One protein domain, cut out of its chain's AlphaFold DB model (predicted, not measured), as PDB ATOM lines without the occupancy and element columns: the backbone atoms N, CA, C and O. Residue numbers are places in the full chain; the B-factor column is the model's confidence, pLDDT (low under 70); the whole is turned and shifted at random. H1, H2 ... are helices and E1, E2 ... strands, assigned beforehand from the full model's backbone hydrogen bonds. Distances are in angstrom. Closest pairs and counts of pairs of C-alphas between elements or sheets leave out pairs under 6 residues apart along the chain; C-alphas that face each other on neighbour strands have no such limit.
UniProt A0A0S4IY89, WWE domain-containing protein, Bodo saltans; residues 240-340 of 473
ATOM      1  N   VAL A 240     -29.775  41.356  16.293       86.69
ATOM      2  CA  VAL A 240     -29.256  42.725  16.447       86.69
ATOM      3  C   VAL A 240     -27.959  42.905  15.657       86.69
ATOM      4  O   VAL A 240     -26.951  42.255  15.929       86.69
ATOM      5  N   LEU A 241     -27.960  43.843  14.715       86.69
ATOM      6  CA  LEU A 241     -26.779  44.319  14.003       86.69
ATOM      7  C   LEU A 241     -26.274  45.594  14.691       86.69
ATOM      8  O   LEU A 241     -26.986  46.600  14.752       86.69
ATOM      9  N   ASN A 242     -25.044  45.551  15.207       84.75
ATOM     10  CA  ASN A 242     -24.410  46.671  15.904       84.75
ATOM     11  C   ASN A 242     -23.407  47.398  14.979       84.75
ATOM     12  O   ASN A 242     -22.307  46.879  14.747       84.75
ATOM     13  N   PRO A 243     -23.739  48.606  14.482       78.56
ATOM     14  CA  PRO A 243     -22.878  49.373  13.584       78.56
ATOM     15  C   PRO A 243     -21.514  49.723  14.175       78.56
ATOM     16  O   PRO A 243     -20.537  49.799  13.436       78.56
ATOM     17  N   GLN A 244     -21.412  49.909  15.494       75.38
ATOM     18  CA  GLN A 244     -20.152  50.293  16.141       75.38
ATOM     19  C   GLN A 244     -19.095  49.201  16.014       75.38
ATOM     20  O   GLN A 244     -17.914  49.492  15.806       75.38
ATOM     21  N   ARG A 245     -19.521  47.934  16.103       74.44
ATOM     22  CA  ARG A 245     -18.644  46.780  15.887       74.44
ATOM     23  C   ARG A 245     -18.165  46.736  14.435       74.44
ATOM     24  O   ARG A 245     -16.971  46.607  14.191       74.44
ATOM     25  N   GLN A 246     -19.081  46.948  13.494       72.19
ATOM     26  CA  GLN A 246     -18.799  46.911  12.055       72.19
ATOM     27  C   GLN A 246     -17.928  48.077  11.588       72.19
ATOM     28  O   GLN A 246     -17.086  47.900  10.714       72.19
ATOM     29  N   LEU A 247     -18.061  49.262  12.192       70.62
ATOM     30  CA  LEU A 247     -17.231  50.419  11.858       70.62
ATOM     31  C   LEU A 247     -15.738  50.134  12.051       70.62
ATOM     32  O   LEU A 247     -14.919  50.601  11.257       70.62
ATOM     33  N   ARG A 248     -15.372  49.389  13.104       67.88
ATOM     34  CA  ARG A 248     -13.972  49.005  13.339       67.88
ATOM     35  C   ARG A 248     -13.452  48.153  12.187       67.88
ATOM     36  O   ARG A 248     -12.418  48.484  11.622       67.88
ATOM     37  N   GLU A 249     -14.210  47.134  11.798       71.50
ATOM     38  CA  GLU A 249     -13.862  46.227  10.699       71.50
ATOM     39  C   GLU A 249     -13.775  46.975   9.356       71.50
ATOM     40  O   GLU A 249     -12.798  46.838   8.625       71.50
ATOM     41  N   ILE A 250     -14.742  47.845   9.050       69.62
ATOM     42  CA  ILE A 250     -14.775  48.625   7.803       69.62
ATOM     43  C   ILE A 250     -13.601  49.602   7.714       69.62
ATOM     44  O   ILE A 250     -12.953  49.687   6.673       69.62
ATOM     45  N   ASN A 251     -13.304  50.334   8.790       70.25
ATOM     46  CA  ASN A 251     -12.177  51.269   8.807       70.25
ATOM     47  C   ASN A 251     -10.819  50.556   8.728       70.25
ATOM     48  O   ASN A 251      -9.852  51.178   8.303       70.25
ATOM     49  N   MET A 252     -10.734  49.279   9.118       68.06
ATOM     50  CA  MET A 252      -9.541  48.457   8.882       68.06
ATOM     51  C   MET A 252      -9.413  48.030   7.414       68.06
ATOM     52  O   MET A 252      -8.299  47.881   6.923       68.06
ATOM     53  N   MET A 253     -10.534  47.836   6.711       69.50
ATOM     54  CA  MET A 253     -10.555  47.372   5.318       69.50
ATOM     55  C   MET A 253     -10.443  48.496   4.277       69.50
ATOM     56  O   MET A 253     -10.011  48.241   3.154       69.50
ATOM     57  N   LEU A 254     -10.845  49.728   4.606       70.44
ATOM     58  CA  LEU A 254     -10.885  50.852   3.664       70.44
ATOM     59  C   LEU A 254      -9.793  51.887   3.973       70.44
ATOM     60  O   LEU A 254      -9.828  52.550   5.009       70.44
ATOM     61  N   ALA A 255      -8.862  52.076   3.032       54.34
ATOM     62  CA  ALA A 255      -7.905  53.180   3.042       54.34
ATOM     63  C   ALA A 255      -8.278  54.224   1.965       54.34
ATOM     64  O   ALA A 255      -8.397  53.847   0.797       54.34
ATOM     65  N   PRO A 256      -8.418  55.526   2.303       69.94
ATOM     66  CA  PRO A 256      -8.361  56.131   3.642       69.94
ATOM     67  C   PRO A 256      -9.645  55.920   4.473       69.94
ATOM     68  O   PRO A 256     -10.715  55.638   3.931       69.94
ATOM     69  N   LYS A 257      -9.530  56.114   5.799       71.00
ATOM     70  CA  LYS A 257     -10.639  56.040   6.768       71.00
ATOM     71  C   LYS A 257     -11.805  56.924   6.307       71.00
ATOM     72  O   LYS A 257     -11.662  58.143   6.243       71.00
ATOM     73  N   ARG A 258     -12.952  56.313   6.000       78.06
ATOM     74  CA  ARG A 258     -14.110  57.011   5.410       78.06
ATOM     75  C   ARG A 258     -14.989  57.731   6.438       78.06
ATOM     76  O   ARG A 258     -15.618  58.719   6.086       78.06
ATOM     77  N   TYR A 259     -15.017  57.252   7.683       82.19
ATOM     78  CA  TYR A 259     -15.863  57.787   8.755       82.19
ATOM     79  C   TYR A 259     -15.035  58.101   9.997       82.19
ATOM     80  O   TYR A 259     -14.271  57.257  10.477       82.19
ATOM     81  N   SER A 260     -15.194  59.300  10.550       79.25
ATOM     82  CA  SER A 260     -14.404  59.766  11.692       79.25
ATOM     83  C   SER A 260     -14.927  59.206  13.015       79.25
ATOM     84  O   SER A 260     -14.113  58.860  13.880       79.25
ATOM     85  N   THR A 261     -16.250  59.055  13.149       80.25
ATOM     86  CA  THR A 261     -16.939  58.588  14.368       80.25
ATOM     87  C   THR A 261     -17.969  57.484  14.088       80.25
ATOM     88  O   THR A 261     -18.401  57.288  12.951       80.25
ATOM     89  N   ALA A 262     -18.372  56.764  15.145       77.06
ATOM     90  CA  ALA A 262     -19.486  55.808  15.118       77.06
ATOM     91  C   ALA A 262     -20.794  56.470  14.687       77.06
ATOM     92  O   ALA A 262     -21.419  56.014  13.738       77.06
ATOM     93  N   ASP A 263     -21.136  57.597  15.309       80.75
ATOM     94  CA  ASP A 263     -22.346  58.360  15.010       80.75
ATOM     95  C   ASP A 263     -22.433  58.807  13.543       80.75
ATOM     96  O   ASP A 263     -23.518  58.832  12.963       80.75
ATOM     97  N   GLU A 264     -21.300  59.183  12.937       83.62
ATOM     98  CA  GLU A 264     -21.243  59.580  11.529       83.62
ATOM     99  C   GLU A 264     -21.561  58.396  10.613       83.62
ATOM    100  O   GLU A 264     -22.387  58.519   9.708       83.62
ATOM    101  N   PHE A 265     -20.956  57.236  10.883       84.50
ATOM    102  CA  PHE A 265     -21.253  56.008  10.152       84.50
ATOM    103  C   PHE A 265     -22.703  55.566  10.365       84.50
ATOM    104  O   PHE A 265     -23.410  55.332   9.397       84.50
ATOM    105  N   GLU A 266     -23.187  55.525  11.604       81.81
ATOM    106  CA  GLU A 266     -24.550  55.099  11.954       81.81
ATOM    107  C   GLU A 266     -25.645  55.904  11.240       81.81
ATOM    108  O   GLU A 266     -26.718  55.368  10.945       81.81
ATOM    109  N   ARG A 267     -25.385  57.187  10.961       81.69
ATOM    110  CA  ARG A 267     -26.297  58.090  10.240       81.69
ATOM    111  C   ARG A 267     -26.108  58.063   8.725       81.69
ATOM    112  O   ARG A 267     -26.894  58.696   8.019       81.69
ATOM    113  N   SER A 268     -25.081  57.383   8.222       85.12
ATOM    114  CA  SER A 268     -24.760  57.370   6.801       85.12
ATOM    115  C   SER A 268     -25.687  56.443   6.015       85.12
ATOM    116  O   SER A 268     -26.209  55.445   6.519       85.12
ATOM    117  N   GLN A 269     -25.860  56.756   4.729       85.00
ATOM    118  CA  GLN A 269     -26.583  55.882   3.809       85.00
ATOM    119  C   GLN A 269     -25.873  54.529   3.651       85.00
ATOM    120  O   GLN A 269     -26.545  53.509   3.509       85.00
ATOM    121  N   ASP A 270     -24.537  54.502   3.717       84.81
ATOM    122  CA  ASP A 270     -23.770  53.260   3.610       84.81
ATOM    123  C   ASP A 270     -24.107  52.298   4.750       84.81
ATOM    124  O   ASP A 270     -24.326  51.118   4.494       84.81
ATOM    125  N   CYS A 271     -24.202  52.784   5.993       84.94
ATOM    126  CA  CYS A 271     -24.554  51.937   7.132       84.94
ATOM    127  C   CYS A 271     -25.954  51.336   6.963       84.94
ATOM    128  O   CYS A 271     -26.136  50.134   7.154       84.94
ATOM    129  N   ALA A 272     -26.925  52.137   6.511       84.94
ATOM    130  CA  ALA A 272     -28.266  51.644   6.214       84.94
ATOM    131  C   ALA A 272     -28.270  50.593   5.085       84.94
ATOM    132  O   ALA A 272     -28.979  49.593   5.180       84.94
ATOM    133  N   VAL A 273     -27.477  50.785   4.023       86.88
ATOM    134  CA  VAL A 273     -27.328  49.809   2.924       86.88
ATOM    135  C   VAL A 273     -26.669  48.519   3.416       86.88
ATOM    136  O   VAL A 273     -27.154  47.430   3.115       86.88
ATOM    137  N   MET A 274     -25.605  48.616   4.213       87.00
ATOM    138  CA  MET A 274     -24.926  47.456   4.795       87.00
ATOM    139  C   MET A 274     -25.846  46.666   5.723       87.00
ATOM    140  O   MET A 274     -25.945  45.446   5.585       87.00
ATOM    141  N   ALA A 275     -26.559  47.358   6.616       88.44
ATOM    142  CA  ALA A 275     -27.534  46.742   7.502       88.44
ATOM    143  C   ALA A 275     -28.622  46.020   6.698       88.44
ATOM    144  O   ALA A 275     -28.914  44.865   6.996       88.44
ATOM    145  N   ARG A 276     -29.170  46.642   5.639       89.56
ATOM    146  CA  ARG A 276     -30.150  45.995   4.746       89.56
ATOM    147  C   ARG A 276     -29.599  44.741   4.079       89.56
ATOM    148  O   ARG A 276     -30.273  43.717   4.079       89.56
ATOM    149  N   ASN A 277     -28.384  44.800   3.536       90.00
ATOM    150  CA  ASN A 277     -27.771  43.655   2.864       90.00
ATOM    151  C   ASN A 277     -27.560  42.486   3.832       90.00
ATOM    152  O   ASN A 277     -27.907  41.350   3.516       90.00
ATOM    153  N   GLN A 278     -27.051  42.760   5.034       90.50
ATOM    154  CA  GLN A 278     -26.885  41.736   6.065       90.50
ATOM    155  C   GLN A 278     -28.225  41.198   6.567       90.50
ATOM    156  O   GLN A 278     -28.386  39.988   6.695       90.50
ATOM    157  N   GLY A 279     -29.206  42.071   6.801       91.81
ATOM    158  CA  GLY A 279     -30.548  41.660   7.198       91.81
ATOM    159  C   GLY A 279     -31.222  40.785   6.147       91.81
ATOM    160  O   GLY A 279     -31.800  39.763   6.499       91.81
ATOM    161  N   ARG A 280     -31.066  41.104   4.856       92.75
ATOM    162  CA  ARG A 280     -31.546  40.267   3.747       92.75
ATOM    163  C   ARG A 280     -30.900  38.888   3.754       92.75
ATOM    164  O   ARG A 280     -31.605  37.902   3.589       92.75
ATOM    165  N   LEU A 281     -29.585  38.808   3.961       93.00
ATOM    166  CA  LEU A 281     -28.893  37.523   4.075       93.00
ATOM    167  C   LEU A 281     -29.436  36.706   5.251       93.00
ATOM    168  O   LEU A 281     -29.745  35.533   5.078       93.00
ATOM    169  N   LEU A 282     -29.609  37.325   6.421       93.38
ATOM    170  CA  LEU A 282     -30.164  36.661   7.604       93.38
ATOM    171  C   LEU A 282     -31.598  36.167   7.373       93.38
ATOM    172  O   LEU A 282     -31.910  35.024   7.700       93.38
ATOM    173  N   ILE A 283     -32.447  36.999   6.769       94.25
ATOM    174  CA  ILE A 283     -33.831  36.657   6.433       94.25
ATOM    175  C   ILE A 283     -33.887  35.516   5.423       94.25
ATOM    176  O   ILE A 283     -34.570  34.527   5.673       94.25
ATOM    177  N   ASN A 284     -33.155  35.617   4.314       94.31
ATOM    178  CA  ASN A 284     -33.149  34.585   3.279       94.31
ATOM    179  C   ASN A 284     -32.623  33.259   3.835       94.31
ATOM    180  O   ASN A 284     -33.252  32.224   3.640       94.31
ATOM    181  N   ASN A 285     -31.541  33.299   4.620       92.31
ATOM    182  CA  ASN A 285     -31.015  32.115   5.293       92.31
ATOM    183  C   ASN A 285     -32.059  31.485   6.225       92.31
ATOM    184  O   ASN A 285     -32.179  30.264   6.269       92.31
ATOM    185  N   PHE A 286     -32.821  32.295   6.966       92.44
ATOM    186  CA  PHE A 286     -33.886  31.800   7.836       92.44
ATOM    187  C   PHE A 286     -35.044  31.182   7.039       92.44
ATOM    188  O   PHE A 286     -35.471  30.073   7.361       92.44
ATOM    189  N   ILE A 287     -35.510  31.856   5.980       93.12
ATOM    190  CA  ILE A 287     -36.550  31.361   5.065       93.12
ATOM    191  C   ILE A 287     -36.139  30.009   4.480       93.12
ATOM    192  O   ILE A 287     -36.912  29.055   4.555       93.12
ATOM    193  N   ASP A 288     -34.912  29.905   3.971       90.94
ATOM    194  CA  ASP A 288     -34.384  28.684   3.366       90.94
ATOM    195  C   ASP A 288     -34.217  27.567   4.401       90.94
ATOM    196  O   ASP A 288     -34.596  26.419   4.153       90.94
ATOM    197  N   ARG A 289     -33.660  27.881   5.576       87.56
ATOM    198  CA  ARG A 289     -33.431  26.909   6.658       87.56
ATOM    199  C   ARG A 289     -34.744  26.338   7.188       87.56
ATOM    200  O   ARG A 289     -34.826  25.133   7.403       87.56
ATOM    201  N   MET A 290     -35.763  27.181   7.358       89.69
ATOM    202  CA  MET A 290     -37.084  26.772   7.848       89.69
ATOM    203  C   MET A 290     -38.034  26.325   6.734       89.69
ATOM    204  O   MET A 290     -39.112  25.823   7.032       89.69
ATOM    205  N   SER A 291     -37.635  26.470   5.466       90.69
ATOM    206  CA  SER A 291     -38.461  26.167   4.292       90.69
ATOM    207  C   SER A 291     -39.825  26.874   4.327       90.69
ATOM    208  O   SER A 291     -40.856  26.251   4.075       90.69
ATOM    209  N   LEU A 292     -39.832  28.172   4.659       92.75
ATOM    210  CA  LEU A 292     -41.068  28.957   4.779       92.75
ATOM    211  C   LEU A 292     -41.763  29.120   3.423       92.75
ATOM    212  O   LEU A 292     -41.138  29.449   2.413       92.75
ATOM    213  N   SER A 293     -43.084  28.965   3.412       93.50
ATOM    214  CA  SER A 293     -43.909  29.261   2.243       93.50
ATOM    215  C   SER A 293     -44.013  30.775   1.989       93.50
ATOM    216  O   SER A 293     -43.927  31.574   2.925       93.50
ATOM    217  N   PRO A 294     -44.314  31.218   0.752       94.62
ATOM    218  CA  PRO A 294     -44.530  32.640   0.462       94.62
ATOM    219  C   PRO A 294     -45.634  33.296   1.307       94.62
ATOM    220  O   PRO A 294     -45.602  34.499   1.554       94.62
ATOM    221  N   GLN A 295     -46.630  32.522   1.749       93.31
ATOM    222  CA  GLN A 295     -47.674  33.021   2.643       93.31
ATOM    223  C   GLN A 295     -47.128  33.299   4.049       93.31
ATOM    224  O   GLN A 295     -47.468  34.330   4.624       93.31
ATOM    225  N   GLU A 296     -46.271  32.422   4.576       92.31
ATOM    226  CA  GLU A 296     -45.621  32.605   5.880       92.31
ATOM    227  C   GLU A 296     -44.615  33.754   5.865       92.31
ATOM    228  O   GLU A 296     -44.548  34.519   6.822       92.31
ATOM    229  N   VAL A 297     -43.870  33.921   4.769       93.31
ATOM    230  CA  VAL A 297     -42.963  35.064   4.580       93.31
ATOM    231  C   VAL A 297     -43.731  36.384   4.697       93.31
ATOM    232  O   VAL A 297     -43.310  37.283   5.428       93.31
ATOM    233  N   ARG A 298     -44.897  36.481   4.041       90.88
ATOM    234  CA  ARG A 298     -45.766  37.664   4.117       90.88
ATOM    235  C   ARG A 298     -46.394  37.856   5.492       90.88
ATOM    236  O   ARG A 298     -46.360  38.965   6.013       90.88
ATOM    237  N   SER A 299     -46.963  36.806   6.088       89.06
ATOM    238  CA  SER A 299     -47.645  36.924   7.385       89.06
ATOM    239  C   SER A 299     -46.695  37.283   8.527       89.06
ATOM    240  O   SER A 299     -47.117  37.922   9.486       89.06
ATOM    241  N   ARG A 300     -45.416  36.909   8.412       88.06
ATOM    242  CA  ARG A 300     -44.347  37.242   9.366       88.06
ATOM    243  C   ARG A 300     -43.621  38.551   9.036       88.06
ATOM    244  O   ARG A 300     -42.645  38.879   9.704       88.06
ATOM    245  N   CYS A 301     -44.070  39.281   8.012       89.44
ATOM    246  CA  CYS A 301     -43.479  40.543   7.570       89.44
ATOM    247  C   CYS A 301     -41.966  40.436   7.298       89.44
ATOM    248  O   CYS A 301     -41.202  41.277   7.756       89.44
ATOM    249  N   LEU A 302     -41.524  39.401   6.573       91.44
ATOM    250  CA  LEU A 302     -40.100  39.144   6.294       91.44
ATOM    251  C   LEU A 302     -39.608  39.742   4.962       91.44
ATOM    252  O   LEU A 302     -38.443  39.597   4.612       91.44
ATOM    253  N   GLU A 303     -40.463  40.424   4.204       90.19
ATOM    254  CA  GLU A 303     -40.079  41.026   2.922       90.19
ATOM    255  C   GLU A 303     -39.296  42.337   3.140       90.19
ATOM    256  O   GLU A 303     -39.772  43.265   3.795       90.19
ATOM    257  N   VAL A 304     -38.075  42.424   2.591       85.62
ATOM    258  CA  VAL A 304     -37.231  43.631   2.662       85.62
ATOM    259  C   VAL A 304     -37.341  44.415   1.356       85.62
ATOM    260  O   VAL A 304     -36.713  44.050   0.362       85.62
ATOM    261  N   ASN A 305     -38.076  45.527   1.372       82.38
ATOM    262  CA  ASN A 305     -38.224  46.413   0.216       82.38
ATOM    263  C   ASN A 305     -37.035  47.377   0.072       82.38
ATOM    264  O   ASN A 305     -36.710  48.124   0.995       82.38
ATOM    265  N   ASP A 306     -36.422  47.415  -1.116       72.69
ATOM    266  CA  ASP A 306     -35.269  48.284  -1.411       72.69
ATOM    267  C   ASP A 306     -35.614  49.783  -1.454       72.69
ATOM    268  O   ASP A 306     -34.750  50.630  -1.218       72.69
ATOM    269  N   GLY A 307     -36.879  50.118  -1.727       69.31
ATOM    270  CA  GLY A 307     -37.359  51.500  -1.804       69.31
ATOM    271  C   GLY A 307     -37.720  52.131  -0.456       69.31
ATOM    272  O   GLY A 307     -37.750  53.359  -0.348       69.31
ATOM    273  N   ASP A 308     -37.956  51.323   0.579       74.12
ATOM    274  CA  ASP A 308     -38.516  51.808   1.838       74.12
ATOM    275  C   ASP A 308     -37.421  52.267   2.803       74.12
ATOM    276  O   ASP A 308     -36.376  51.628   2.983       74.12
ATOM    277  N   ARG A 309     -37.655  53.400   3.473       79.38
ATOM    278  CA  ARG A 309     -36.819  53.803   4.610       79.38
ATOM    279  C   ARG A 309     -36.980  52.769   5.720       79.38
ATOM    280  O   ARG A 309     -38.098  52.365   6.019       79.38
ATOM    281  N   LEU A 310     -35.864  52.368   6.336       84.88
ATOM    282  CA  LEU A 310     -35.915  51.503   7.512       84.88
ATOM    283  C   LEU A 310     -36.742  52.191   8.596       84.88
ATOM    284  O   LEU A 310     -36.485  53.352   8.930       84.88
ATOM    285  N   HIS A 311     -37.733  51.471   9.117       87.81
ATOM    286  CA  HIS A 311     -38.578  51.973  10.189       87.81
ATOM    287  C   HIS A 311     -37.721  52.278  11.414       87.81
ATOM    288  O   HIS A 311     -36.888  51.461  11.800       87.81
ATOM    289  N   VAL A 312     -37.914  53.439  12.031       88.25
ATOM    290  CA  VAL A 312     -37.272  53.769  13.307       88.25
ATOM    291  C   VAL A 312     -38.291  53.481  14.395       88.25
ATOM    292  O   VAL A 312     -39.355  54.096  14.401       88.25
ATOM    293  N   ALA A 313     -37.977  52.546  15.293       84.06
ATOM    294  CA  ALA A 313     -38.901  52.139  16.342       84.06
ATOM    295  C   ALA A 313     -39.269  53.326  17.232       84.06
ATOM    296  O   ALA A 313     -38.403  54.038  17.748       84.06
ATOM    297  N   THR A 314     -40.572  53.504  17.412       80.69
ATOM    298  CA  THR A 314     -41.156  54.498  18.313       80.69
ATOM    299  C   THR A 314     -41.446  53.892  19.682       80.69
ATOM    300  O   THR A 314     -41.264  54.554  20.703       80.69
ATOM    301  N   ASP A 315     -41.809  52.608  19.709       75.62
ATOM    302  CA  ASP A 315     -42.018  51.813  20.913       75.62
ATOM    303  C   ASP A 315     -41.747  50.313  20.658       75.62
ATOM    304  O   ASP A 315     -41.269  49.905  19.599       75.62
ATOM    305  N   ASN A 316     -42.027  49.465  21.655       69.06
ATOM    306  CA  ASN A 316     -41.851  48.013  21.543       69.06
ATOM    307  C   ASN A 316     -42.941  47.315  20.704       69.06
ATOM    308  O   ASN A 316     -42.792  46.131  20.416       69.06
ATOM    309  N   THR A 317     -44.024  47.998  20.325       72.25
ATOM    310  CA  THR A 317     -45.100  47.430  19.490       72.25
ATOM    311  C   THR A 317     -44.748  47.414  18.006       72.25
ATOM    312  O   THR A 317     -45.373  46.686  17.238       72.25
ATOM    313  N   ASP A 318     -43.718  48.169  17.616       71.69
ATOM    314  CA  ASP A 318     -43.132  48.129  16.275       71.69
ATOM    315  C   ASP A 318     -42.335  46.838  16.014       71.69
ATOM    316  O   ASP A 318     -42.063  46.493  14.860       71.69
ATOM    317  N   ARG A 319     -41.992  46.089  17.073       72.00
ATOM    318  CA  ARG A 319     -41.319  44.793  16.960       72.00
ATOM    319  C   ARG A 319     -42.212  43.790  16.230       72.00
ATOM    320  O   ARG A 319     -43.419  43.733  16.451       72.00
ATOM    321  N   GLY A 320     -41.624  43.016  15.321       75.00
ATOM    322  CA  GLY A 320     -42.344  42.005  14.543       75.00
ATOM    323  C   GLY A 320     -43.201  42.528  13.382       75.00
ATOM    324  O   GLY A 320     -43.681  41.719  12.593       75.00
ATOM    325  N   ARG A 321     -43.392  43.851  13.239       83.50
ATOM    326  CA  ARG A 321     -44.196  44.451  12.149       83.50
ATOM    327  C   ARG A 321     -43.404  44.753  10.882       83.50
ATOM    328  O   ARG A 321     -43.984  44.917   9.813       83.50
ATOM    329  N   PHE A 322     -42.087  44.849  11.008       88.62
ATOM    330  CA  PHE A 322     -41.183  45.191   9.922       88.62
ATOM    331  C   PHE A 322     -40.091  44.136   9.830       88.62
ATOM    332  O   PHE A 322     -39.532  43.748  10.854       88.62
ATOM    333  N   ALA A 323     -39.732  43.734   8.608       90.12
ATOM    334  CA  ALA A 323     -38.628  42.805   8.360       90.12
ATOM    335  C   ALA A 323     -37.324  43.301   8.996       90.12
ATOM    336  O   ALA A 323     -36.517  42.524   9.508       90.12
ATOM    337  N   MET A 324     -37.142  44.622   8.977       90.50
ATOM    338  CA  MET A 324     -36.042  45.312   9.617       90.50
ATOM    339  C   MET A 324     -36.498  46.642  10.205       90.50
ATOM    340  O   MET A 324     -37.305  47.354   9.607       90.50
ATOM    341  N   TRP A 325     -35.918  47.011  11.339       89.00
ATOM    342  CA  TRP A 325     -36.163  48.289  11.999       89.00
ATOM    343  C   TRP A 325     -34.899  48.794  12.701       89.00
ATOM    344  O   TRP A 325     -33.928  48.062  12.893       89.00
ATOM    345  N   GLN A 326     -34.876  50.075  13.044       88.00
ATOM    346  CA  GLN A 326     -33.768  50.738  13.716       88.00
ATOM    347  C   GLN A 326     -34.207  51.173  15.111       88.00
ATOM    348  O   GLN A 326     -35.184  51.906  15.265       88.00
ATOM    349  N   TYR A 327     -33.455  50.770  16.127       85.31
ATOM    350  CA  TYR A 327     -33.584  51.311  17.470       85.31
ATOM    351  C   TYR A 327     -32.647  52.508  17.605       85.31
ATOM    352  O   TYR A 327     -31.446  52.382  17.363       85.31
ATOM    353  N   ARG A 328     -33.182  53.674  17.981       81.88
ATOM    354  CA  ARG A 328     -32.383  54.869  18.286       81.88
ATOM    355  C   ARG A 328     -32.666  55.324  19.705       81.88
ATOM    356  O   ARG A 328     -33.758  55.795  20.002       81.88
ATOM    357  N   ASN A 329     -31.658  55.229  20.558       74.19
ATOM    358  CA  ASN A 329     -31.670  55.806  21.893       74.19
ATOM    359  C   ASN A 329     -30.365  56.585  22.130       74.19
ATOM    360  O   ASN A 329     -29.416  56.485  21.351       74.19
ATOM    361  N   VAL A 330     -30.308  57.403  23.180       60.69
ATOM    362  CA  VAL A 330     -29.117  58.209  23.488       60.69
ATOM    363  C   VAL A 330     -27.915  57.282  23.702       60.69
ATOM    364  O   VAL A 330     -27.869  56.539  24.677       60.69
ATOM    365  N   GLY A 331     -26.945  57.340  22.783       64.94
ATOM    366  CA  GLY A 331     -25.713  56.546  22.825       64.94
ATOM    367  C   GLY A 331     -25.810  55.130  22.246       64.94
ATOM    368  O   GLY A 331     -24.807  54.422  22.266       64.94
ATOM    369  N   VAL A 332     -26.972  54.710  21.725       72.50
ATOM    370  CA  VAL A 332     -27.150  53.392  21.090       72.50
ATOM    371  C   VAL A 332     -28.007  53.524  19.832       72.50
ATOM    372  O   VAL A 332     -29.183  53.885  19.904       72.50
ATOM    373  N   SER A 333     -27.430  53.184  18.680       82.44
ATOM    374  CA  SER A 333     -28.156  53.005  17.423       82.44
ATOM    375  C   SER A 333     -27.886  51.610  16.881       82.44
ATOM    376  O   SER A 333     -26.775  51.302  16.456       82.44
ATOM    377  N   THR A 334     -28.908  50.765  16.870       87.31
ATOM    378  CA  THR A 334     -28.810  49.376  16.411       87.31
ATOM    379  C   THR A 334     -29.847  49.096  15.337       87.31
ATOM    380  O   THR A 334     -30.930  49.683  15.327       87.31
ATOM    381  N   TYR A 335     -29.512  48.196  14.417       88.62
ATOM    382  CA  TYR A 335     -30.461  47.672  13.443       88.62
ATOM    383  C   TYR A 335     -30.912  46.291  13.889       88.62
ATOM    384  O   TYR A 335     -30.144  45.511  14.439       88.62
ATOM    385  N   HIS A 336     -32.177  46.009  13.662       89.38
ATOM    386  CA  HIS A 336     -32.877  44.863  14.197       89.38
ATOM    387  C   HIS A 336     -33.541  44.146  13.026       89.38
ATOM    388  O   HIS A 336     -34.229  44.780  12.227       89.38
ATOM    389  N   VAL A 337     -33.291  42.847  12.887       91.00
ATOM    390  CA  VAL A 337     -33.807  42.004  11.800       91.00
ATOM    391  C   VAL A 337     -34.813  41.030  12.387       91.00
ATOM    392  O   VAL A 337     -34.451  40.311  13.311       91.00
ATOM    393  N   ASN A 338     -36.036  40.979  11.861       90.06
ATOM    394  CA  ASN A 338     -37.166  40.214  12.406       90.06
ATOM    395  C   ASN A 338     -37.070  38.698  12.154       90.06
ATOM    396  O   ASN A 338     -37.975  38.075  11.609       90.06
ATOM    397  N   VAL A 339     -35.940  38.103  12.516       91.12
ATOM    398  CA  VAL A 339     -35.721  36.659  12.509       91.12
ATOM    399  C   VAL A 339     -35.100  36.239  13.836       91.12
ATOM    400  O   VAL A 339     -34.356  37.021  14.433       91.12
ATOM    401  N   PRO A 340     -35.378  35.018  14.315       90.12
ATOM    402  CA  PRO A 340     -34.791  34.525  15.550       90.12
ATOM    403  C   PRO A 340     -33.306  34.193  15.360       90.12
ATOM    404  O   PRO A 340     -32.910  33.575  14.369       90.12
TER     405      PRO A 340
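AT A GLANCE: This is residues 240 to 340 of the 473 residues of the protein "WWE domain-containing protein" of Bodo saltans (UniProt A0A0S4IY89). One long helix, H3, runs along the domain, with the hairpin E1 E2 beside its residues 271 to 283, H1 and H2 at one end and H4 at the other. Residues 300 to 323, unnamed, lead from H4 back to the hairpin; residues 252 to 257 stick out. The 101 printed residues hold four named helices, then two antiparallel strands: mixed class, compact, radius of gyration of the C-alphas 14.6 A, spans 45 by 29 by 24 A.

HOW THE PARTS SIT: H1, residues 243 to 253, touches H2, residues 262 to 266; the closest C-alphas, Gln 244 and Ala 262, are 5.6 A apart. H3, residues 269 to 290, and E2, residues 332 to 337, come closest at the C-alphas of Gly 279 and Val 337, 5.6 A. H4, residues 294 to 299, is close to H3 but not clearly touching, at a steep tilt of 63 degrees, opposite ways; their closest C-alphas, Ile 287 and Val 297, are 7.4 A apart. In the hairpin of E2 with E1, residues 324 to 329, look for N 325 and O 336, 2.9 A apart. Every O i to N i+4 pair is within hydrogen-bond range in H2, H3 and H4; in H1, 5 of 7.

IN THESE COORDINATES: Find C-alpha 243 at (-22.878, 49.373, 13.584), where H1 begins; H3 spans 31.2 A, and E2 ends at C-alpha 337, (-33.807, 42.004, 11.800).

THE WHOLE: The farthest C-alphas, Pro 256 and Gln 295, are 45.6 A apart. The printed part has no cut; H4 to E1 is a long link. Ten residues, among them 330 to 331, have pLDDT under 70.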